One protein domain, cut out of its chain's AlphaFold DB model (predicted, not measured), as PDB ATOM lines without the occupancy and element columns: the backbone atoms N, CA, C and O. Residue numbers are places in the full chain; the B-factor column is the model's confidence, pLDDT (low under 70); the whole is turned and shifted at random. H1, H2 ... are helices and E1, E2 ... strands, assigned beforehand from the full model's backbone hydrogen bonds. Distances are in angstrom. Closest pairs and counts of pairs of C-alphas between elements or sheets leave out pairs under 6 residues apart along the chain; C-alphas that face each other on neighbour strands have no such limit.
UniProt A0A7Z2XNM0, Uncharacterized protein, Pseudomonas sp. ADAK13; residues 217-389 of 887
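This is residues 217 to 389 of the 887 residues of an uncharacterized protein of Pseudomonas sp. ADAK13 (UniProt A0A7Z2XNM0). A small antiparallel sheet, E2 E3 E4, with the strand pair E1 E7 beside its E2 edge, makes the core, with H2 packed on one face of E2 E3 E4 and H8 packed on E1 and E7. Away from H2, short helices H3, H4, H5 and H7 cluster round H6, and the long axis runs from H1 at one end to the hairpin E5 E6 at the other. The printed part has 173 residues, with eight named helices and seven named strands in the order H1 H2 E1 E2 E3 E4 H3 H4 H5 H6 E5 E6 H7 E7 H8; its class is mixed. It is compact, with a radius of gyration of the C-alphas of 15.6 A, and spans 48 by 32 by 29 A, only just elongated.

H1, residues 220 to 223, is close but not clearly touching H2, residues 228 to 239; their closest C-alphas, of Phe 223 and Gln 231, are 7.1 A apart. E1, residues 243 to 246, is antiparallel to E7, residues 372 to 375, with N 244 and O 374 at 2.8 A, within hydrogen-bond range. E2, residues 257 to 261, E3, residues 275 to 280, and E4, residues 285 to 290, form a meander, each strand the antiparallel neighbour of the one before; N 258 and O 279 are 2.9 A apart, N 278 and O 287 2.8 A. The closest C-alphas of E1 and E2, Ile 245 and Phe 259, are 4.9 A apart. H2 is on the sheet E2 E3 E4, its height over the sheet 7.5 A, and H3, residues 292 to 301, is on the other face: three layers, helices on both faces of a sheet. H6, residues 326 to 335, is the hub: it touches H3 about perpendicular at 73 degrees, with C-alphas 296 and 334 closest at 5.1 A; H4, residues 303 to 309, C-alphas 307 and 327, 6.0 A; H5, residues 312 to 316, C-alphas 315 and 326, 5.1 A; and H7, residues 355 to 358, C-alphas 333 and 355, 5.5 A. E5, residues 340 to 346, and E6, residues 349 to 354, are an antiparallel hairpin, with N 343 and O 351 at 2.7 A. The closest C-alphas of E7 and H8, residues 380 to 389, are those of Asp 374 and Ile 380, 4.8 A apart. Every O i to N i+4 pair is within hydrogen-bond range in H2, H4, H5, H6 and H8, and 5 of 6 in H3; H1 and H7 are too short for such a pair.

H1 begins at C-alpha 220, (173.104, 280.723, 280.778). H2 is 16.1 A long, E3 15.8 A, E4 16.3 A, E5 17.2 A and E6 16.2 A. H8 ends at C-alpha 389, (185.335, 310.128, 262.591).

The C-alphas farthest apart, of Asp 221 and Leu 348, are 50.9 A apart. The printed part has no cut; the links E2 to E3 and H7 to E7 are long. Mean pLDDT of the printed part is 84.0, with 26 residues under 70, among them 315 to 323 and 343 to 350.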
ATOM      1  N   LEU A 217     175.791 285.205 275.900       88.00
ATOM      2  CA  LEU A 217     175.475 283.826 275.500       88.00
ATOM      3  C   LEU A 217     176.140 282.789 276.421       88.00
ATOM      4  O   LEU A 217     175.518 281.795 276.789       88.00
ATOM      5  N   ASN A 218     177.380 283.048 276.840       83.38
ATOM      6  CA  ASN A 218     178.145 282.191 277.749       83.38
ATOM      7  C   ASN A 218     177.727 282.330 279.229       83.38
ATOM      8  O   ASN A 218     178.365 281.739 280.101       83.38
ATOM      9  N   ASN A 219     176.665 283.085 279.531       83.19
ATOM     10  CA  ASN A 219     176.073 283.219 280.863       83.19
ATOM     11  C   ASN A 219     174.626 282.679 280.866       83.19
ATOM     12  O   ASN A 219     173.686 283.475 280.780       83.19
ATOM     13  N   PRO A 220     174.419 281.347 280.962       84.06
ATOM     14  CA  PRO A 220     173.104 280.723 280.778       84.06
ATOM     15  C   PRO A 220     172.006 281.316 281.668       84.06
ATOM     16  O   PRO A 220     170.946 281.677 281.164       84.06
ATOM     17  N   ASP A 221     172.295 281.538 282.956       84.06
ATOM     18  CA  ASP A 221     171.340 282.082 283.937       84.06
ATOM     19  C   ASP A 221     170.764 283.454 283.544       84.06
ATOM     20  O   ASP A 221     169.644 283.812 283.924       84.06
ATOM     21  N   SER A 222     171.552 284.264 282.833       84.06
ATOM     22  CA  SER A 222     171.117 285.566 282.323       84.06
ATOM     23  C   SER A 222     170.534 285.445 280.924       84.06
ATOM     24  O   SER A 222     169.487 286.025 280.651       84.06
ATOM     25  N   PHE A 223     171.172 284.668 280.051       88.56
ATOM     26  CA  PHE A 223     170.732 284.491 278.672       88.56
ATOM     27  C   PHE A 223     169.315 283.914 278.583       88.56
ATOM     28  O   PHE A 223     168.509 284.381 277.784       88.56
ATOM     29  N   GLU A 224     168.968 282.969 279.460       91.00
ATOM     30  CA  GLU A 224     167.633 282.362 279.521       91.00
ATOM     31  C   GLU A 224     166.523 283.343 279.935       91.00
ATOM     32  O   GLU A 224     165.346 283.068 279.707       91.00
ATOM     33  N   LYS A 225     166.868 284.506 280.509       91.38
ATOM     34  CA  LYS A 225     165.895 285.556 280.860       91.38
ATOM     35  C   LYS A 225     165.506 286.438 279.674       91.38
ATOM     36  O   LYS A 225     164.533 287.184 279.783       91.38
ATOM     37  N   LEU A 226     166.254 286.383 278.571       92.56
ATOM     38  CA  LEU A 226     165.875 287.031 277.317       92.56
ATOM     39  C   LEU A 226     164.671 286.321 276.695       92.56
ATOM     40  O   LEU A 226     164.509 285.109 276.860       92.56
ATOM     41  N   SER A 227     163.857 287.049 275.927       94.50
ATOM     42  CA  SER A 227     162.829 286.422 275.089       94.50
ATOM     43  C   SER A 227     163.432 285.455 274.064       94.50
ATOM     44  O   SER A 227     164.609 285.555 273.712       94.50
ATOM     45  N   SER A 228     162.619 284.526 273.552       95.62
ATOM     46  CA  SER A 228     163.034 283.600 272.487       95.62
ATOM     47  C   SER A 228     163.606 284.334 271.277       95.62
ATOM     48  O   SER A 228     164.638 283.929 270.744       95.62
ATOM     49  N   ASP A 229     162.969 285.440 270.895       95.06
ATOM     50  CA  ASP A 229     163.312 286.210 269.703       95.06
ATOM     51  C   ASP A 229     164.649 286.928 269.902       95.06
ATOM     52  O   ASP A 229     165.516 286.891 269.028       95.06
ATOM     53  N   ALA A 230     164.874 287.485 271.098       93.75
ATOM     54  CA  ALA A 230     166.149 288.082 271.468       93.75
ATOM     55  C   ALA A 230     167.275 287.033 271.531       93.75
ATOM     56  O   ALA A 230     168.369 287.271 271.017       93.75
ATOM     57  N   GLN A 231     167.023 285.850 272.104       96.00
ATOM     58  CA  GLN A 231     168.004 284.756 272.124       96.00
ATOM     59  C   GLN A 231     168.375 284.297 270.708       96.00
ATOM     60  O   GLN A 231     169.551 284.057 270.414       96.00
ATOM     61  N   GLU A 232     167.389 284.175 269.818       96.06
ATOM     62  CA  GLU A 232     167.620 283.838 268.415       96.06
ATOM     63  C   GLU A 232     168.402 284.940 267.695       96.06
ATOM     64  O   GLU A 232     169.331 284.635 266.946       96.06
ATOM     65  N   ALA A 233     168.093 286.211 267.961       96.12
ATOM     66  CA  ALA A 233     168.805 287.344 267.385       96.12
ATOM     67  C   ALA A 233     170.292 287.358 267.780       96.12
ATOM     68  O   ALA A 233     171.147 287.538 266.908       96.12
ATOM     69  N   VAL A 234     170.625 287.080 269.049       95.88
ATOM     70  CA  VAL A 234     172.022 286.944 269.511       95.88
ATOM     71  C   VAL A 234     172.739 285.816 268.771       95.88
ATOM     72  O   VAL A 234     173.793 286.044 268.175       95.88
ATOM     73  N   LYS A 235     172.154 284.610 268.755       95.06
ATOM     74  CA  LYS A 235     172.746 283.440 268.083       95.06
ATOM     75  C   LYS A 235     172.929 283.684 266.592       95.06
ATOM     76  O   LYS A 235     173.998 283.433 266.050       95.06
ATOM     77  N   ARG A 236     171.922 284.247 265.918       94.69
ATOM     78  CA  ARG A 236     171.996 284.607 264.495       94.69
ATOM     79  C   ARG A 236     173.127 285.597 264.225       94.69
ATOM     80  O   ARG A 236     173.847 285.435 263.246       94.69
ATOM     81  N   THR A 237     173.290 286.599 265.079       94.81
ATOM     82  CA  THR A 237     174.333 287.621 264.921       94.81
ATOM     83  C   THR A 237     175.731 287.023 265.062       94.81
ATOM     84  O   THR A 237     176.581 287.267 264.211       94.81
ATOM     85  N   LEU A 238     175.948 286.170 266.068       91.88
ATOM     86  CA  LEU A 238     177.244 285.531 266.320       91.88
ATOM     87  C   LEU A 238     177.582 284.399 265.338       91.88
ATOM     88  O   LEU A 238     178.709 284.317 264.861       91.88
ATOM     89  N   GLU A 239     176.626 283.519 265.048       90.38
ATOM     90  CA  GLU A 239     176.872 282.243 264.356       90.38
ATOM     91  C   GLU A 239     176.546 282.298 262.860       90.38
ATOM     92  O   GLU A 239     177.082 281.520 262.075       90.38
ATOM     93  N   LYS A 240     175.639 283.194 262.454       86.50
ATOM     94  CA  LYS A 240     175.108 283.272 261.082       86.50
ATOM     95  C   LYS A 240     175.372 284.623 260.424       86.50
ATOM     96  O   LYS A 240     174.690 284.972 259.464       86.50
ATOM     97  N   ASN A 241     176.340 285.374 260.946       84.56
ATOM     98  CA  ASN A 241     176.708 286.700 260.453       84.56
ATOM     99  C   ASN A 241     175.504 287.660 260.367       84.56
ATOM    100  O   ASN A 241     175.319 288.372 259.381       84.56
ATOM    101  N   GLY A 242     174.637 287.610 261.381       86.31
ATOM    102  CA  GLY A 242     173.435 288.436 261.460       86.31
ATOM    103  C   GLY A 242     173.730 289.932 261.602       86.31
ATOM    104  O   GLY A 242     174.848 290.355 261.893       86.31
ATOM    105  N   GLN A 243     172.689 290.728 261.370       93.75
ATOM    106  CA  GLN A 243     172.766 292.183 261.308       93.75
ATOM    107  C   GLN A 243     172.941 292.824 262.692       93.75
ATOM    108  O   GLN A 243     172.242 292.481 263.645       93.75
ATOM    109  N   VAL A 244     173.823 293.816 262.743       97.31
ATOM    110  CA  VAL A 244     174.004 294.796 263.811       97.31
ATOM    111  C   VAL A 244     173.624 296.162 263.254       97.31
ATOM    112  O   VAL A 244     173.969 296.498 262.121       97.31
ATOM    113  N   ILE A 245     172.917 296.952 264.048       97.31
ATOM    114  CA  ILE A 245     172.491 298.307 263.705       97.31
ATOM    115  C   ILE A 245     173.190 299.283 264.652       97.31
ATOM    116  O   ILE A 245     173.217 299.048 265.858       97.31
ATOM    117  N   ILE A 246     173.727 300.387 264.132       97.31
ATOM    118  CA  ILE A 246     174.037 301.563 264.956       97.31
ATOM    119  C   ILE A 246     172.717 302.320 265.099       97.31
ATOM    120  O   ILE A 246     172.219 302.845 264.094       97.31
ATOM    121  N   PRO A 247     172.095 302.317 266.291       97.12
ATOM    122  CA  PRO A 247     170.763 302.869 266.430       97.12
ATOM    123  C   PRO A 247     170.783 304.378 266.204       97.12
ATOM    124  O   PRO A 247     171.814 305.031 266.360       97.12
ATOM    125  N   ASN A 248     169.639 304.935 265.827       95.31
ATOM    126  CA  ASN A 248     169.494 306.373 265.630       95.31
ATOM    127  C   ASN A 248     168.169 306.881 266.205       95.31
ATOM    128  O   ASN A 248     167.255 306.092 266.458       95.31
ATOM    129  N   ILE A 249     168.069 308.192 266.398       93.75
ATOM    130  CA  ILE A 249     166.797 308.875 266.640       93.75
ATOM    131  C   ILE A 249     166.631 309.892 265.523       93.75
ATOM    132  O   ILE A 249     167.445 310.797 265.391       93.75
ATOM    133  N   TYR A 250     165.611 309.713 264.688       90.12
ATOM    134  CA  TYR A 250     165.329 310.574 263.540       90.12
ATOM    135  C   TYR A 250     166.533 310.742 262.589       90.12
ATOM    136  O   TYR A 250     166.792 311.797 262.023       90.12
ATOM    137  N   GLY A 251     167.304 309.666 262.417       89.00
ATOM    138  CA  GLY A 251     168.498 309.635 261.578       89.00
ATOM    139  C   GLY A 251     169.780 310.037 262.304       89.00
ATOM    140  O   GLY A 251     170.851 309.710 261.804       89.00
ATOM    141  N   TYR A 252     169.700 310.651 263.491       91.62
ATOM    142  CA  TYR A 252     170.859 311.005 264.317       91.62
ATOM    143  C   TYR A 252     171.489 309.761 264.950       91.62
ATOM    144  O   TYR A 252     170.872 309.173 265.848       91.62
ATOM    145  N   PRO A 253     172.678 309.313 264.500       93.75
ATOM    146  CA  PRO A 253     173.285 308.087 265.003       93.75
ATOM    147  C   PRO A 253     173.661 308.218 266.481       93.75
ATOM    148  O   PRO A 253     174.199 309.237 266.912       93.75
ATOM    149  N   LEU A 254     173.417 307.161 267.250       94.31
ATOM    150  CA  LEU A 254     173.801 307.061 268.653       94.31
ATOM    151  C   LEU A 254     175.180 306.393 268.742       94.31
ATOM    152  O   LEU A 254     175.292 305.164 268.738       94.31
ATOM    153  N   ALA A 255     176.244 307.194 268.821       90.56
ATOM    154  CA  ALA A 255     177.597 306.671 269.001       90.56
ATOM    155  C   ALA A 255     177.750 305.915 270.335       90.56
ATOM    156  O   ALA A 255     177.167 306.284 271.353       90.56
ATOM    157  N   GLY A 256     178.543 304.841 270.339       90.06
ATOM    158  CA  GLY A 256     178.718 303.999 271.528       90.06
ATOM    159  C   GLY A 256     177.523 303.092 271.855       90.06
ATOM    160  O   GLY A 256     177.509 302.484 272.923       90.06
ATOM    161  N   TYR A 257     176.550 302.964 270.948       95.75
ATOM    162  CA  TYR A 257     175.444 302.014 271.064       95.75
ATOM    163  C   TYR A 257     175.441 300.999 269.917       95.75
ATOM    164  O   TYR A 257     175.945 301.251 268.818       95.75
ATOM    165  N   ALA A 258     174.833 299.844 270.170       97.69
ATOM    166  CA  ALA A 258     174.488 298.860 269.153       97.69
ATOM    167  C   ALA A 258     173.058 298.366 269.366       97.69
ATOM    168  O   ALA A 258     172.574 298.298 270.494       97.69
ATOM    169  N   PHE A 259     172.393 297.985 268.283       98.19
ATOM    170  CA  PHE A 259     171.075 297.380 268.322       98.19
ATOM    171  C   PHE A 259     171.068 296.079 267.526       98.19
ATOM    172  O   PHE A 259     171.426 296.056 266.348       98.19
ATOM    173  N   ILE A 260     170.672 294.991 268.182       98.00
ATOM    174  CA  ILE A 260     170.518 293.677 267.558       98.00
ATOM    175  C   ILE A 260     169.027 293.456 267.322       98.00
ATOM    176  O   ILE A 260     168.308 293.148 268.277       98.00
ATOM    177  N   PRO A 261     168.533 293.650 266.092       96.88
ATOM    178  CA  PRO A 261     167.106 293.600 265.834       96.88
ATOM    179  C   PRO A 261     166.599 292.158 265.925       96.88
ATOM    180  O   PRO A 261     167.274 291.233 265.465       96.88
ATOM    181  N   ASN A 262     165.396 291.952 266.465       95.56
ATOM    182  CA  ASN A 262     164.756 290.629 266.471       95.56
ATOM    183  C   ASN A 262     164.576 290.123 265.032       95.56
ATOM    184  O   ASN A 262     165.014 289.015 264.696       95.56
ATOM    185  N   THR A 263     164.075 291.000 264.160       92.81
ATOM    186  CA  THR A 263     163.941 290.786 262.715       92.81
ATOM    187  C   THR A 263     164.946 291.663 261.967       92.81
ATOM    188  O   THR A 263     164.882 292.883 262.115       92.81
ATOM    189  N   PRO A 264     165.871 291.095 261.168       91.25
ATOM    190  CA  PRO A 264     166.812 291.889 260.383       91.25
ATOM    191  C   PRO A 264     166.093 292.885 259.474       91.25
ATOM    192  O   PRO A 264     165.112 292.537 258.819       91.25
ATOM    193  N   PHE A 265     166.619 294.101 259.406       92.38
ATOM    194  CA  PHE A 265     166.150 295.116 258.479       92.38
ATOM    195  C   PHE A 265     166.423 294.681 257.040       92.38
ATOM    196  O   PHE A 265     167.561 294.359 256.686       92.38
ATOM    197  N   ASP A 266     165.380 294.685 256.218       86.88
ATOM    198  CA  ASP A 266     165.385 294.211 254.831       86.88
ATOM    199  C   ASP A 266     165.671 295.326 253.808       86.88
ATOM    200  O   ASP A 266     165.697 295.073 252.603       86.88
ATOM    201  N   GLY A 267     165.912 296.555 254.276       82.00
ATOM    202  CA  GLY A 267     166.113 297.730 253.431       82.00
ATOM    203  C   GLY A 267     164.819 298.448 253.041       82.00
ATOM    204  O   GLY A 267     164.890 299.492 252.391       82.00
ATOM    205  N   ASN A 268     163.647 297.932 253.425       81.50
ATOM    206  CA  ASN A 268     162.371 298.591 253.187       81.50
ATOM    207  C   ASN A 268     162.072 299.603 254.297       81.50
ATOM    208  O   ASN A 268     161.944 299.235 255.461       81.50
ATOM    209  N   TYR A 269     161.892 300.875 253.936       75.50
ATOM    210  CA  TYR A 269     161.633 301.956 254.888       75.50
ATOM    211  C   TYR A 269     160.424 301.701 255.800       75.50
ATOM    212  O   TYR A 269     160.475 302.071 256.971       75.50
ATOM    213  N   ASP A 270     159.399 301.002 255.303       75.00
ATOM    214  CA  ASP A 270     158.190 300.675 256.068       75.00
ATOM    215  C   ASP A 270     158.404 299.549 257.101       75.00
ATOM    216  O   ASP A 270     157.578 299.353 257.991       75.00
ATOM    217  N   HIS A 271     159.511 298.804 257.013       84.38
ATOM    218  CA  HIS A 271     159.852 297.690 257.905       84.38
ATOM    219  C   HIS A 271     160.953 298.081 258.897       84.38
ATOM    220  O   HIS A 271     161.957 297.388 259.067       84.38
ATOM    221  N   ARG A 272     160.776 299.231 259.549       89.94
ATOM    222  CA  ARG A 272     161.724 299.760 260.534       89.94
ATOM    223  C   ARG A 272     161.932 298.786 261.708       89.94
ATOM    224  O   ARG A 272     160.953 298.360 262.321       89.94
ATOM    225  N   PRO A 273     163.184 298.479 262.091       93.88
ATOM    226  CA  PRO A 273     163.459 297.603 263.223       93.88
ATOM    227  C   PRO A 273     163.310 298.372 264.544       93.88
ATOM    228  O   PRO A 273     164.174 299.169 264.899       93.88
ATOM    229  N   ASN A 274     162.238 298.123 265.293       94.62
ATOM    230  CA  ASN A 274     161.967 298.776 266.585       94.62
ATOM    231  C   ASN A 274     161.945 297.809 267.784       94.62
ATOM    232  O   ASN A 274     161.786 298.239 268.926       94.62
ATOM    233  N   GLU A 275     162.157 296.517 267.534       96.88
ATOM    234  CA  GLU A 275     162.207 295.455 268.538       96.88
ATOM    235  C   GLU A 275     163.536 294.696 268.468       96.88
ATOM    236  O   GLU A 275     163.997 294.324 267.383       96.88
ATOM    237  N   GLY A 276     164.183 294.488 269.614       97.12
ATOM    238  CA  GLY A 276     165.523 293.904 269.662       97.12
ATOM    239  C   GLY A 276     166.287 294.196 270.947       97.12
ATOM    240  O   GLY A 276     165.718 294.631 271.947       97.12
ATOM    241  N   LEU A 277     167.597 293.966 270.923       97.44
ATOM    242  CA  LEU A 277     168.495 294.233 272.046       97.44
ATOM    243  C   LEU A 277     169.270 295.526 271.826       97.44
ATOM    244  O   LEU A 277     170.085 295.608 270.913       97.44
ATOM    245  N   MET A 278     169.050 296.504 272.699       97.38
ATOM    246  CA  MET A 278     169.882 297.693 272.839       97.38
ATOM    247  C   MET A 278     171.108 297.364 273.691       97.38
ATOM    248  O   MET A 278     170.972 296.800 274.777       97.38
ATOM    249  N   ILE A 279     172.291 297.733 273.211       95.38
ATOM    250  CA  ILE A 279     173.576 297.526 273.877       95.38
ATOM    251  C   ILE A 279     174.253 298.881 274.056       95.38
ATOM    252  O   ILE A 279     174.506 299.579 273.074       95.38
ATOM    253  N   ASP A 280     174.585 299.225 275.296       89.81
ATOM    254  CA  ASP A 280     175.452 300.356 275.624       89.81
ATOM    255  C   ASP A 280     176.902 299.861 275.694       89.81
ATOM    256  O   ASP A 280     177.290 299.154 276.630       89.81
ATOM    257  N   LEU A 281     177.706 300.209 274.686       86.06
ATOM    258  CA  LEU A 281     179.086 299.731 274.558       86.06
ATOM    259  C   LEU A 281     180.000 300.334 275.626       86.06
ATOM    260  O   LEU A 281     180.986 299.710 276.018       86.06
ATOM    261  N   LYS A 282     179.666 301.532 276.114       76.75
ATOM    262  CA  LYS A 282     180.465 302.251 277.105       76.75
ATOM    263  C   LYS A 282     180.220 301.686 278.493       76.75
ATOM    264  O   LYS A 282     181.169 301.291 279.161       76.75
ATOM    265  N   ASN A 283     178.950 301.583 278.884       73.75
ATOM    266  CA  ASN A 283     178.557 301.167 280.226       73.75
ATOM    267  C   ASN A 283     178.461 299.643 280.386       73.75
ATOM    268  O   ASN A 283     178.513 299.145 281.510       73.75
ATOM    269  N   GLY A 284     178.391 298.878 279.292       77.44
ATOM    270  CA  GLY A 284     178.267 297.420 279.345       77.44
ATOM    271  C   GLY A 284     176.902 296.976 279.866       77.44
ATOM    272  O   GLY A 284     176.820 296.083 280.713       77.44
ATOM    273  N   THR A 285     175.837 297.621 279.387       86.44
ATOM    274  CA  THR A 285     174.450 297.256 279.694       86.44
ATOM    275  C   THR A 285     173.734 296.746 278.448       86.44
ATOM    276  O   THR A 285     174.034 297.153 277.323       86.44
ATOM    277  N   VAL A 286     172.786 295.830 278.648       91.62
ATOM    278  CA  VAL A 286     171.944 295.274 277.582       91.62
ATOM    279  C   VAL A 286     170.478 295.361 277.997       91.62
ATOM    280  O   VAL A 286     170.108 294.942 279.095       91.62
ATOM    281  N   ARG A 287     169.623 295.877 277.111       94.00
ATOM    282  CA  ARG A 287     168.178 296.025 277.331       94.00
ATOM    283  C   ARG A 287     167.397 295.482 276.142       94.00
ATOM    284  O   ARG A 287     167.602 295.908 275.014       94.00
ATOM    285  N   GLU A 288     166.445 294.593 276.402       96.06
ATOM    286  CA  GLU A 288     165.460 294.206 275.389       96.06
ATOM    287  C   GLU A 288     164.410 295.314 275.219       96.06
ATOM    288  O   GLU A 288     163.709 295.650 276.176       96.06
ATOM    289  N   ILE A 289     164.298 295.854 274.008       96.81
ATOM    290  CA  ILE A 289     163.328 296.868 273.598       96.81
ATOM    291  C   ILE A 289     162.189 296.177 272.852       96.81
ATOM    292  O   ILE A 289     162.426 295.497 271.853       96.81
ATOM    293  N   LYS A 290     160.955 296.358 273.331       94.56
ATOM    294  CA  LYS A 290     159.741 295.719 272.781       94.56
ATOM    295  C   LYS A 290     158.866 296.678 271.968       94.56
ATOM    296  O   LYS A 290     157.642 296.632 272.059       94.56
ATOM    297  N   GLY A 291     159.503 297.589 271.236       93.75
ATOM    298  CA  GLY A 291     158.847 298.605 270.420       93.75
ATOM    299  C   GLY A 291     159.034 300.025 270.954       93.75
ATOM    300  O   GLY A 291     159.692 300.269 271.967       93.75
ATOM    301  N   ASP A 292     158.420 300.979 270.260       93.50
ATOM    302  CA  ASP A 292     158.703 302.411 270.410       93.50
ATOM    303  C   ASP A 292     158.341 302.994 271.783       93.50
ATOM    304  O   ASP A 292     159.042 303.859 272.310       93.50
ATOM    305  N   ALA A 293     157.260 302.504 272.397       91.44
ATOM    306  CA  ALA A 293     156.875 302.928 273.742       91.44
ATOM    307  C   ALA A 293     157.913 302.485 274.788       91.44
ATOM    308  O   ALA A 293     158.318 303.284 275.629       91.44
ATOM    309  N   ASP A 294     158.390 301.240 274.690       93.56
ATOM    310  CA  ASP A 294     159.400 300.694 275.604       93.56
ATOM    311  C   ASP A 294     160.766 301.363 275.382       93.56
ATOM    312  O   ASP A 294     161.486 301.620 276.347       93.56
ATOM    313  N   PHE A 295     161.098 301.717 274.132       95.12
ATOM    314  CA  PHE A 295     162.275 302.532 273.824       95.12
ATOM    315  C   PHE A 295     162.201 303.908 274.480       95.12
ATOM    316  O   PHE A 295     163.153 304.314 275.136       95.12
ATOM    317  N   ALA A 296     161.089 304.624 274.341       93.25
ATOM    318  CA  ALA A 296     160.952 305.958 274.915       93.25
ATOM    319  C   ALA A 296     161.000 305.956 276.451       93.25
ATOM    320  O   ALA A 296     161.625 306.831 277.053       93.25
ATOM    321  N   ASP A 297     160.405 304.946 277.092       90.94
ATOM    322  CA  ASP A 297     160.501 304.761 278.542       90.94
ATOM    323  C   ASP A 297     161.943 304.469 278.984       90.94
ATOM    324  O   ASP A 297     162.410 304.992 280.001       90.94
ATOM    325  N   TRP A 298     162.680 303.666 278.213       93.12
ATOM    326  CA  TRP A 298     164.104 303.432 278.448       93.12
ATOM    327  C   TRP A 298     164.938 304.701 278.218       93.12
ATOM    328  O   TRP A 298     165.783 305.045 279.052       93.12
ATOM    329  N   ALA A 299     164.660 305.440 277.143       91.75
ATOM    330  CA  ALA A 299     165.334 306.679 276.783       91.75
ATOM    331  C   ALA A 299     165.141 307.757 277.852       91.75
ATOM    332  O   ALA A 299     166.074 308.493 278.150       91.75
ATOM    333  N   LYS A 300     163.980 307.795 278.515       89.44
ATOM    334  CA  LYS A 300     163.727 308.681 279.657       89.44
ATOM    335  C   LYS A 300     164.731 308.479 280.793       89.44
ATOM    336  O   LYS A 300     165.245 309.452 281.339       89.44
ATOM    337  N   ASN A 301     165.024 307.225 281.137       84.19
ATOM    338  CA  ASN A 301     165.963 306.887 282.212       84.19
ATOM    339  C   ASN A 301     167.431 307.038 281.782       84.19
ATOM    340  O   ASN A 301     168.304 307.188 282.632       84.19
ATOM    341  N   ASN A 302     167.690 307.046 280.473       84.44
ATOM    342  CA  ASN A 302     169.025 307.123 279.881       84.44
ATOM    343  C   ASN A 302     169.272 308.436 279.118       84.44
ATOM    344  O   ASN A 302     170.248 308.551 278.377       84.44
ATOM    345  N   ARG A 303     168.419 309.450 279.317       85.94
ATOM    346  CA  ARG A 303     168.379 310.679 278.508       85.94
ATOM    347  C   ARG A 303     169.740 311.351 278.400       85.94
ATOM    348  O   ARG A 303     170.185 311.655 277.302       85.94
ATOM    349  N   SER A 304     170.422 311.560 279.525       70.44
ATOM    350  CA  SER A 304     171.729 312.222 279.515       70.44
ATOM    351  C   SER A 304     172.794 311.404 278.778       70.44
ATOM    352  O   SER A 304     173.705 311.990 278.206       70.44
ATOM    353  N   ALA A 305     172.714 310.068 278.785       74.62
ATOM    354  CA  ALA A 305     173.638 309.217 278.035       74.62
ATOM    355  C   ALA A 305     173.358 309.271 276.528       74.62
ATOM    356  O   ALA A 305     174.292 309.465 275.755       74.62
ATOM    357  N   LEU A 306     172.083 309.220 276.133       84.62
ATOM    358  CA  LEU A 306     171.650 309.369 274.741       84.62
ATOM    359  C   LEU A 306     171.966 310.752 274.171       84.62
ATOM    360  O   LEU A 306     172.466 310.867 273.063       84.62
ATOM    361  N   LEU A 307     171.756 311.817 274.942       79.12
ATOM    362  CA  LEU A 307     172.095 313.162 274.486       79.12
ATOM    363  C   LEU A 307     173.591 313.282 274.152       79.12
ATOM    364  O   LEU A 307     173.954 313.983 273.217       79.12
ATOM    365  N   ARG A 308     174.461 312.582 274.893       71.81
ATOM    366  CA  ARG A 308     175.916 312.579 274.671       71.81
ATOM    367  C   ARG A 308     176.373 311.699 273.514       71.81
ATOM    368  O   ARG A 308     177.505 311.867 273.078       71.81
ATOM    369  N   SER A 309     175.554 310.754 273.057       83.69
ATOM    370  CA  SER A 309     175.922 309.898 271.928       83.69
ATOM    371  C   SER A 309     175.721 310.584 270.578       83.69
ATOM    372  O   SER A 309     176.325 310.162 269.590       83.69
ATOM    373  N   PHE A 310     174.930 311.659 270.533       83.38
ATOM    374  CA  PHE A 310     174.835 312.528 269.368       83.38
ATOM    375  C   PHE A 310     176.117 313.330 269.166       83.38
ATOM    376  O   PHE A 310     176.705 313.864 270.117       83.38
ATOM    377  N   ASN A 311     176.517 313.484 267.904       79.50
ATOM    378  CA  ASN A 311     177.638 314.352 267.577       79.50
ATOM    379  C   ASN A 311     177.338 315.803 267.973       79.50
ATOM    380  O   ASN A 311     176.187 316.202 268.181       79.50
ATOM    381  N   ALA A 312     178.398 316.591 268.131       65.25
ATOM    382  CA  ALA A 312     178.246 317.944 268.631       65.25
ATOM    383  C   ALA A 312     177.381 318.816 267.712       65.25
ATOM    384  O   ALA A 312     176.545 319.530 268.250       65.25
ATOM    385  N   SER A 313     177.498 318.696 266.379       66.88
ATOM    386  CA  SER A 313     176.683 319.436 265.397       66.88
ATOM    387  C   SER A 313     175.189 319.112 265.501       66.88
ATOM    388  O   SER A 313     174.365 320.023 265.534       66.88
ATOM    389  N   ASP A 314     174.828 317.836 265.616       75.50
ATOM    390  CA  ASP A 314     173.438 317.376 265.681       75.50
ATOM    391  C   ASP A 314     172.750 317.826 266.978       75.50
ATOM    392  O   ASP A 314     171.560 318.149 266.984       75.50
ATOM    393  N   ARG A 315     173.506 317.923 268.082       69.56
ATOM    394  CA  ARG A 315     173.011 318.554 269.316       69.56
ATOM    395  C   ARG A 315     172.686 320.035 269.111       69.56
ATOM    396  O   ARG A 315     171.774 320.531 269.771       69.56
ATOM    397  N   GLN A 316     173.402 320.728 268.219       58.34
ATOM    398  CA  GLN A 316     173.165 322.149 267.928       58.34
ATOM    399  C   GLN A 316     172.013 322.388 266.958       58.34
ATOM    400  O   GLN A 316     171.328 323.401 267.100       58.34
ATOM    401  N   GLY A 317     171.779 321.457 266.027       61.62
ATOM    402  CA  GLY A 317     170.759 321.558 264.978       61.62
ATOM    403  C   GLY A 317     170.954 322.767 264.049       61.62
ATOM    404  O   GLY A 317     172.051 323.314 263.955       61.62
ATOM    405  N   GLY A 318     169.885 323.185 263.360       50.72
ATOM    406  CA  GLY A 318     169.827 324.487 262.672       50.72
ATOM    407  C   GLY A 318     170.266 324.510 261.203       50.72
ATOM    408  O   GLY A 318     170.691 325.556 260.722       50.72
ATOM    409  N   LYS A 319     170.183 323.380 260.485       40.41
ATOM    410  CA  LYS A 319     170.460 323.324 259.033       40.41
ATOM    411  C   LYS A 319     169.208 323.565 258.177       40.41
ATOM    412  O   LYS A 319     169.326 324.225 257.154       40.41
ATOM    413  N   ASP A 320     168.038 323.084 258.612       43.50
ATOM    414  CA  ASP A 320     166.688 323.397 258.104       43.50
ATOM    415  C   ASP A 320     165.608 322.674 258.954       43.50
ATOM    416  O   ASP A 320     165.929 321.985 259.926       43.50
ATOM    417  N   ALA A 321     164.324 322.795 258.577       46.69
ATOM    418  CA  ALA A 321     163.190 322.130 259.238       46.69
ATOM    419  C   ALA A 321     163.234 320.587 259.202       46.69
ATOM    420  O   ALA A 321     162.496 319.937 259.942       46.69
ATOM    421  N   HIS A 322     164.078 319.987 258.356       51.16
ATOM    422  CA  HIS A 322     164.272 318.541 258.331       51.16
ATOM    423  C   HIS A 322     165.300 318.084 259.365       51.16
ATOM    424  O   HIS A 322     165.319 316.899 259.687       51.16
ATOM    425  N   TRP A 323     166.149 318.980 259.883       62.25
ATOM    426  CA  TRP A 323     167.208 318.672 260.852       62.25
ATOM    427  C   TRP A 323     167.056 319.494 262.159       62.25
ATOM    428  O   TRP A 323     167.874 320.379 262.452       62.25
ATOM    429  N   PRO A 324     166.016 319.201 262.972       73.81
ATOM    430  CA  PRO A 324     165.818 319.759 264.315       73.81
ATOM    431  C   PRO A 324     166.923 319.299 265.271       73.81
ATOM    432  O   PRO A 324     167.560 318.273 265.032       73.81
ATOM    433  N   LYS A 325     167.147 320.002 266.385       78.69
ATOM    434  CA  LYS A 325     168.176 319.592 267.357       78.69
ATOM    435  C   LYS A 325     167.890 318.182 267.859       78.69
ATOM    436  O   LYS A 325     166.789 317.900 268.327       78.69
ATOM    437  N   ALA A 326     168.896 317.313 267.845       83.56
ATOM    438  CA  ALA A 326     168.732 315.926 268.276       83.56
ATOM    439  C   ALA A 326     168.246 315.812 269.737       83.56
ATOM    440  O   ALA A 326     167.503 314.896 270.083       83.56
ATOM    441  N   GLY A 327     168.626 316.777 270.587       83.25
ATOM    442  CA  GLY A 327     168.136 316.876 271.964       83.25
ATOM    443  C   GLY A 327     166.640 317.177 272.066       83.25
ATOM    444  O   GLY A 327     165.971 316.572 272.900       83.25
ATOM    445  N   ASP A 328     166.111 318.031 271.190       84.62
ATOM    446  CA  ASP A 328     164.686 318.380 271.172       84.62
ATOM    447  C   ASP A 328     163.860 317.182 270.683       84.62
ATOM    448  O   ASP A 328     162.874 316.809 271.316       84.62
ATOM    449  N   VAL A 329     164.333 316.480 269.642       87.94
ATOM    450  CA  VAL A 329     163.700 315.238 269.160       87.94
ATOM    451  C   VAL A 329     163.668 314.162 270.245       87.94
ATOM    452  O   VAL A 329     162.649 313.496 270.437       87.94
ATOM    453  N   LEU A 330     164.772 313.990 270.979       90.19
ATOM    454  CA  LEU A 330     164.840 313.065 272.110       90.19
ATOM    455  C   LEU A 330     163.827 313.442 273.204       90.19
ATOM    456  O   LEU A 330     163.150 312.565 273.745       90.19
ATOM    457  N   ASP A 331     163.689 314.729 273.515       88.25
ATOM    458  CA  ASP A 331     162.771 315.226 274.546       88.25
ATOM    459  C   ASP A 331     161.305 315.078 274.138       88.25
ATOM    460  O   ASP A 331     160.459 314.691 274.954       88.25
ATOM    461  N   GLU A 332     160.993 315.308 272.868       88.81
ATOM    462  CA  GLU A 332     159.668 315.068 272.309       88.81
ATOM    463  C   GLU A 332     159.322 313.573 272.267       88.81
ATOM    464  O   GLU A 332     158.206 313.184 272.630       88.81
ATOM    465  N   LEU A 333     160.287 312.711 271.925       90.69
ATOM    466  CA  LEU A 333     160.127 311.254 271.965       90.69
ATOM    467  C   LEU A 333     159.845 310.756 273.386       90.69
ATOM    468  O   LEU A 333     158.964 309.912 273.580       90.69
ATOM    469  N   ILE A 334     160.559 311.294 274.380       88.31
ATOM    470  CA  ILE A 334     160.387 310.951 275.799       88.31
ATOM    471  C   ILE A 334     159.051 311.470 276.341       88.31
ATOM    472  O   ILE A 334     158.352 310.748 277.057       88.31
ATOM    473  N   SER A 335     158.695 312.718 276.030       85.06
ATOM    474  CA  SER A 335     157.456 313.341 276.517       85.06
ATOM    475  C   SER A 335     156.212 312.734 275.870       85.06
ATOM    476  O   SER A 335     155.154 312.676 276.499       85.06
ATOM    477  N   GLY A 336     156.348 312.185 274.660       68.62
ATOM    478  CA  GLY A 336     155.260 311.535 273.948       68.62
ATOM    479  C   GLY A 336     154.274 312.498 273.317       68.62
ATOM    480  O   GLY A 336     153.097 312.154 273.200       68.62
ATOM    481  N   ASN A 337     154.749 313.681 272.940       65.00
ATOM    482  CA  ASN A 337     153.957 314.686 272.251       65.00
ATOM    483  C   ASN A 337     153.401 314.136 270.925       65.00
ATOM    484  O   ASN A 337     153.994 313.262 270.297       65.00
ATOM    485  N   SER A 338     152.272 314.672 270.453       67.25
ATOM    486  CA  SER A 338     151.691 314.338 269.140       67.25
ATOM    487  C   SER A 338     152.438 314.990 267.965       67.25
ATOM    488  O   SER A 338     151.852 315.228 266.905       67.25
ATOM    489  N   ALA A 339     153.709 315.331 268.168       75.38
ATOM    490  CA  ALA A 339     154.548 315.971 267.177       75.38
ATOM    491  C   ALA A 339     154.846 315.012 266.022       75.38
ATOM    492  O   ALA A 339     154.951 313.792 266.200       75.38
ATOM    493  N   HIS A 340     154.946 315.584 264.828       80.19
ATOM    494  CA  HIS A 340     155.315 314.869 263.619       80.19
ATOM    495  C   HIS A 340     156.525 315.556 263.015       80.19
ATOM    496  O   HIS A 340     156.519 316.770 262.826       80.19
ATOM    497  N   TYR A 341     157.526 314.760 262.673       78.69
ATOM    498  CA  TYR A 341     158.706 315.230 261.975       78.69
ATOM    499  C   TYR A 341     158.597 314.921 260.482       78.69
ATOM    500  O   TYR A 341     157.979 313.920 260.105       78.69
ATOM    501  N   PRO A 342     159.158 315.763 259.601       70.38
ATOM    502  CA  PRO A 342     159.092 315.514 258.172       70.38
ATOM    503  C   PRO A 342     159.884 314.251 257.813       70.38
ATOM    504  O   PRO A 342     161.035 314.078 258.192       70.38
ATOM    505  N   GLY A 343     159.268 313.341 257.074       64.81
ATOM    506  CA  GLY A 343     159.903 312.134 256.568       64.81
ATOM    507  C   GLY A 343     159.588 311.887 255.112       64.81
ATOM    508  O   GLY A 343     158.798 312.603 254.494       64.81
ATOM    509  N   TYR A 344     160.222 310.876 254.533       62.03
ATOM    510  CA  TYR A 344     160.178 310.654 253.096       62.03
ATOM    511  C   TYR A 344     159.576 309.294 252.777       62.03
ATOM    512  O   TYR A 344     160.166 308.248 253.013       62.03
ATOM    513  N   SER A 345     158.394 309.319 252.161       57.06
ATOM    514  CA  SER A 345     157.753 308.110 251.634       57.06
ATOM    515  C   SER A 345     158.316 307.692 250.266       57.06
ATOM    516  O   SER A 345     158.206 306.535 249.875       57.06
ATOM    517  N   SER A 346     158.907 308.632 249.514       54.25
ATOM    518  CA  SER A 346     159.611 308.390 248.242       54.25
ATOM    519  C   SER A 346     160.506 309.586 247.861       54.25
ATOM    520  O   SER A 346     160.493 310.618 248.534       54.25
ATOM    521  N   LEU A 347     161.234 309.483 246.736       45.22
ATOM    522  CA  LEU A 347     162.056 310.566 246.158       45.22
ATOM    523  C   LEU A 347     161.292 311.883 245.906       45.22
ATOM    524  O   LEU A 347     161.928 312.923 245.789       45.22
ATOM    525  N   LEU A 348     159.957 311.846 245.805       46.03
ATOM    526  CA  LEU A 348     159.121 312.995 245.425       46.03
ATOM    527  C   LEU A 348     157.978 313.286 246.412       46.03
ATOM    528  O   LEU A 348     157.135 314.131 246.119       46.03
ATOM    529  N   LYS A 349     157.885 312.563 247.540       50.38
ATOM    530  CA  LYS A 349     156.736 312.678 248.449       50.38
ATOM    531  C   LYS A 349     157.131 312.604 249.916       50.38
ATOM    532  O   LYS A 349     157.603 311.564 250.391       50.38
ATOM    533  N   ASP A 350     156.811 313.673 250.627       63.03
ATOM    534  CA  ASP A 350     157.029 313.804 252.060       63.03
ATOM    535  C   ASP A 350     155.827 313.227 252.835       63.03
ATOM    536  O   ASP A 350     154.700 313.168 252.328       63.03
ATOM    537  N   LYS A 351     156.069 312.745 254.054       71.50
ATOM    538  CA  LYS A 351     155.055 312.289 255.012       71.50
ATOM    539  C   LYS A 351     155.411 312.787 256.411       71.50
ATOM    540  O   LYS A 351     156.582 312.919 256.730       71.50
ATOM    541  N   GLY A 352     154.413 313.049 257.248       76.94
ATOM    542  CA  GLY A 352     154.653 313.296 258.670       76.94
ATOM    543  C   GLY A 352     154.937 311.976 259.381       76.94
ATOM    544  O   GLY A 352     154.131 311.052 259.285       76.94
ATOM    545  N   VAL A 353     156.065 311.890 260.077       79.81
ATOM    546  CA  VAL A 353     156.467 310.731 260.874       79.81
ATOM    547  C   VAL A 353     156.202 311.057 262.338       79.81
ATOM    548  O   VAL A 353     156.769 312.028 262.843       79.81
ATOM    549  N   PRO A 354     155.343 310.297 263.036       87.19
ATOM    550  CA  PRO A 354     155.107 310.513 264.456       87.19
ATOM    551  C   PRO A 354     156.421 310.454 265.234       87.19
ATOM    552  O   PRO A 354     157.226 309.551 265.008       87.19
ATOM    553  N   VAL A 355     156.633 311.356 266.197       86.69
ATOM    554  CA  VAL A 355     157.883 311.380 266.980       86.69
ATOM    555  C   VAL A 355     158.195 310.038 267.651       86.69
ATOM    556  O   VAL A 355     159.352 309.631 267.743       86.69
ATOM    557  N   ARG A 356     157.161 309.292 268.056       87.75
ATOM    558  CA  ARG A 356     157.303 307.948 268.630       87.75
ATOM    559  C   ARG A 356     157.955 306.957 267.663       87.75
ATOM    560  O   ARG A 356     158.628 306.046 268.115       87.75
ATOM    561  N   GLU A 357     157.822 307.152 266.356       89.25
ATOM    562  CA  GLU A 357     158.366 306.266 265.322       89.25
ATOM    563  C   GLU A 357     159.769 306.682 264.845       89.25
ATOM    564  O   GLU A 357     160.272 306.162 263.850       89.25
ATOM    565  N   THR A 358     160.430 307.607 265.548       90.94
ATOM    566  CA  THR A 358     161.759 308.106 265.159       90.94
ATOM    567  C   THR A 358     162.925 307.245 265.653       90.94
ATOM    568  O   THR A 358     164.054 307.447 265.217       90.94
ATOM    569  N   PHE A 359     162.704 306.255 266.519       94.31
ATOM    570  CA  PHE A 359     163.757 305.308 266.906       94.31
ATOM    571  C   PHE A 359     164.177 304.433 265.715       94.31
ATOM    572  O   PHE A 359     163.317 303.913 265.027       94.31
ATOM    573  N   ASN A 360     165.467 304.220 265.448       94.12
ATOM    574  CA  ASN A 360     165.952 303.475 264.270       94.12
ATOM    575  C   ASN A 360     165.338 303.964 262.952       94.12
ATOM    576  O   ASN A 360     165.021 303.176 262.065       94.12
ATOM    577  N   TYR A 361     165.157 305.273 262.829       90.69
ATOM    578  CA  TYR A 361     164.560 305.904 261.666       90.69
ATOM    579  C   TYR A 361     165.268 305.502 260.366       90.69
ATOM    580  O   TYR A 361     166.501 305.511 260.274       90.69
ATOM    581  N   THR A 362     164.479 305.137 259.358       86.94
ATOM    582  CA  THR A 362     164.955 304.562 258.091       86.94
ATOM    583  C   THR A 362     164.850 305.541 256.925       86.94
ATOM    584  O   THR A 362     165.548 305.375 255.930       86.94
ATOM    585  N   GLU A 363     164.036 306.589 257.037       79.25
ATOM    586  CA  GLU A 363     163.609 307.410 255.898       79.25
ATOM    587  C   GLU A 363     164.482 308.651 255.650       79.25
ATOM    588  O   GLU A 363     164.052 309.585 254.981       79.25
ATOM    589  N   SER A 364     165.714 308.699 256.158       76.31
ATOM    590  CA  SER A 364     166.582 309.866 255.950       76.31
ATOM    591  C   SER A 364     167.154 309.953 254.524       76.31
ATOM    592  O   SER A 364     167.619 308.963 253.949       76.31
ATOM    593  N   ARG A 365     167.180 311.167 253.944       62.81
ATOM    594  CA  ARG A 365     167.758 311.433 252.607       62.81
ATOM    595  C   ARG A 365     169.285 311.550 252.618       62.81
ATOM    596  O   ARG A 365     169.922 311.130 251.649       62.81
ATOM    597  N   GLY A 366     169.869 312.082 253.692       66.81
ATOM    598  CA  GLY A 366     171.316 312.274 253.814       66.81
ATOM    599  C   GLY A 366     172.039 310.955 254.072       66.81
ATOM    600  O   GLY A 366     171.667 310.224 254.984       66.81
ATOM    601  N   SER A 367     173.093 310.648 253.307       68.81
ATOM    602  CA  SER A 367     173.875 309.404 253.464       68.81
ATOM    603  C   SER A 367     174.384 309.192 254.893       68.81
ATOM    604  O   SER A 367     174.394 308.061 255.378       68.81
ATOM    605  N   ASN A 368     174.735 310.281 255.578       73.81
ATOM    606  CA  ASN A 368     175.262 310.258 256.943       73.81
ATOM    607  C   ASN A 368     174.190 309.902 257.991       73.81
ATOM    608  O   ASN A 368     174.536 309.379 259.046       73.81
ATOM    609  N   TYR A 369     172.911 310.120 257.670       81.31
ATOM    610  CA  TYR A 369     171.759 309.984 258.573       81.31
ATOM    611  C   TYR A 369     170.856 308.793 258.221       81.31
ATOM    612  O   TYR A 369     169.820 308.572 258.848       81.31
ATOM    613  N   ARG A 370     171.221 308.012 257.197       86.12
ATOM    614  CA  ARG A 370     170.573 306.725 256.925       86.12
ATOM    615  C   ARG A 370     170.857 305.759 258.064       86.12
ATOM    616  O   ARG A 370     171.945 305.783 258.637       86.12
ATOM    617  N   LEU A 371     169.910 304.858 258.327       91.06
ATOM    618  CA  LEU A 371     170.116 303.768 259.273       91.06
ATOM    619  C   LEU A 371     171.383 302.989 258.892       91.06
ATOM    620  O   LEU A 371     171.481 302.440 257.791       91.06
ATOM    621  N   LYS A 372     172.366 302.971 259.794       93.25
ATOM    622  CA  LYS A 372     173.651 302.306 259.580       93.25
ATOM    623  C   LYS A 372     173.568 300.895 260.139       93.25
ATOM    624  O   LYS A 372     173.332 300.711 261.329       93.25
ATOM    625  N   TYR A 373     173.759 299.908 259.280       93.88
ATOM    626  CA  TYR A 373     173.707 298.507 259.662       93.88
ATOM    627  C   TYR A 373     174.637 297.683 258.785       93.88
ATOM    628  O   TYR A 373     174.865 298.022 257.624       93.88
ATOM    629  N   ASP A 374     175.164 296.608 259.354       94.69
ATOM    630  CA  ASP A 374     175.933 295.586 258.651       94.69
ATOM    631  C   ASP A 374     176.137 294.376 259.580       94.69
ATOM    632  O   ASP A 374     175.555 294.312 260.659       94.69
ATOM    633  N   ASN A 375     176.950 293.407 259.187       92.81
ATOM    634  CA  ASN A 375     177.295 292.252 260.006       92.81
ATOM    635  C   ASN A 375     178.597 292.455 260.813       92.81
ATOM    636  O   ASN A 375     179.401 293.349 260.529       92.81
ATOM    637  N   LEU A 376     178.809 291.599 261.821       87.50
ATOM    638  CA  LEU A 376     179.951 291.663 262.747       87.50
ATOM    639  C   LEU A 376     181.325 291.382 262.119       87.50
ATOM    640  O   LEU A 376     182.330 291.734 262.739       87.50
ATOM    641  N   ASN A 377     181.395 290.686 260.981       80.06
ATOM    642  CA  ASN A 377     182.664 290.225 260.404       80.06
ATOM    643  C   ASN A 377     183.163 291.116 259.255       80.06
ATOM    644  O   ASN A 377     184.362 291.340 259.157       80.06
ATOM    645  N   ASP A 378     182.259 291.650 258.430       67.56
ATOM    646  CA  ASP A 378     182.597 292.203 257.112       67.56
ATOM    647  C   ASP A 378     182.137 293.655 256.887       67.56
ATOM    648  O   ASP A 378     182.334 294.175 255.789       67.56
ATOM    649  N   GLY A 379     181.551 294.351 257.878       84.12
ATOM    650  CA  GLY A 379     181.128 295.734 257.604       84.12
ATOM    651  C   GLY A 379     180.756 296.664 258.755       84.12
ATOM    652  O   GLY A 379     180.917 297.877 258.595       84.12
ATOM    653  N   ILE A 380     180.325 296.178 259.928       94.12
ATOM    654  CA  ILE A 380     179.825 297.105 260.963       94.12
ATOM    655  C   ILE A 380     180.937 297.998 261.532       94.12
ATOM    656  O   ILE A 380     180.694 299.161 261.843       94.12
ATOM    657  N   ALA A 381     182.177 297.498 261.579       93.62
ATOM    658  CA  ALA A 381     183.343 298.268 262.009       93.62
ATOM    659  C   ALA A 381     183.550 299.534 261.159       93.62
ATOM    660  O   ALA A 381     183.764 300.612 261.705       93.62
ATOM    661  N   ALA A 382     183.384 299.441 259.834       91.88
ATOM    662  CA  ALA A 382     183.494 300.597 258.945       91.88
ATOM    663  C   ALA A 382     182.367 301.620 259.175       91.88
ATOM    664  O   ALA A 382     182.573 302.820 259.008       91.88
ATOM    665  N   LYS A 383     181.174 301.168 259.588       93.62
ATOM    666  CA  LYS A 383     180.069 302.069 259.959       93.62
ATOM    667  C   LYS A 383     180.342 302.789 261.276       93.62
ATOM    668  O   LYS A 383     180.041 303.976 261.370       93.62
ATOM    669  N   TYR A 384     180.929 302.104 262.258       93.50
ATOM    670  CA  TYR A 384     181.374 302.745 263.497       93.50
ATOM    671  C   TYR A 384     182.489 303.754 263.236       93.50
ATOM    672  O   TYR A 384     182.387 304.870 263.724       93.50
ATOM    673  N   GLN A 385     183.478 303.409 262.408       91.25
ATOM    674  CA  GLN A 385     184.530 304.336 261.972       91.25
ATOM    675  C   GLN A 385     183.935 305.603 261.334       91.25
ATOM    676  O   GLN A 385     184.321 306.714 261.671       91.25
ATOM    677  N   GLU A 386     182.951 305.468 260.440       88.94
ATOM    678  CA  GLU A 386     182.300 306.628 259.816       88.94
ATOM    679  C   GLU A 386     181.621 307.542 260.855       88.94
ATOM    680  O   GLU A 386     181.729 308.765 260.779       88.94
ATOM    681  N   VAL A 387     180.918 306.963 261.834       89.75
ATOM    682  CA  VAL A 387     180.268 307.729 262.910       89.75
ATOM    683  C   VAL A 387     181.310 308.376 263.823       89.75
ATOM    684  O   VAL A 387     181.222 309.571 264.090       89.75
ATOM    685  N   ASN A 388     182.312 307.620 264.268       88.44
ATOM    686  CA  ASN A 388     183.346 308.088 265.187       88.44
ATOM    687  C   ASN A 388     184.190 309.213 264.569       88.44
ATOM    688  O   ASN A 388     184.396 310.232 265.226       88.44
ATOM    689  N   SER A 389     184.573 309.094 263.296       83.69
ATOM    690  CA  SER A 389     185.335 310.128 262.591       83.69
ATOM    691  C   SER A 389     184.539 311.424 262.433       83.69
ATOM    692  O   SER A 389     185.040 312.508 262.733       83.69
TER     693      SER A 389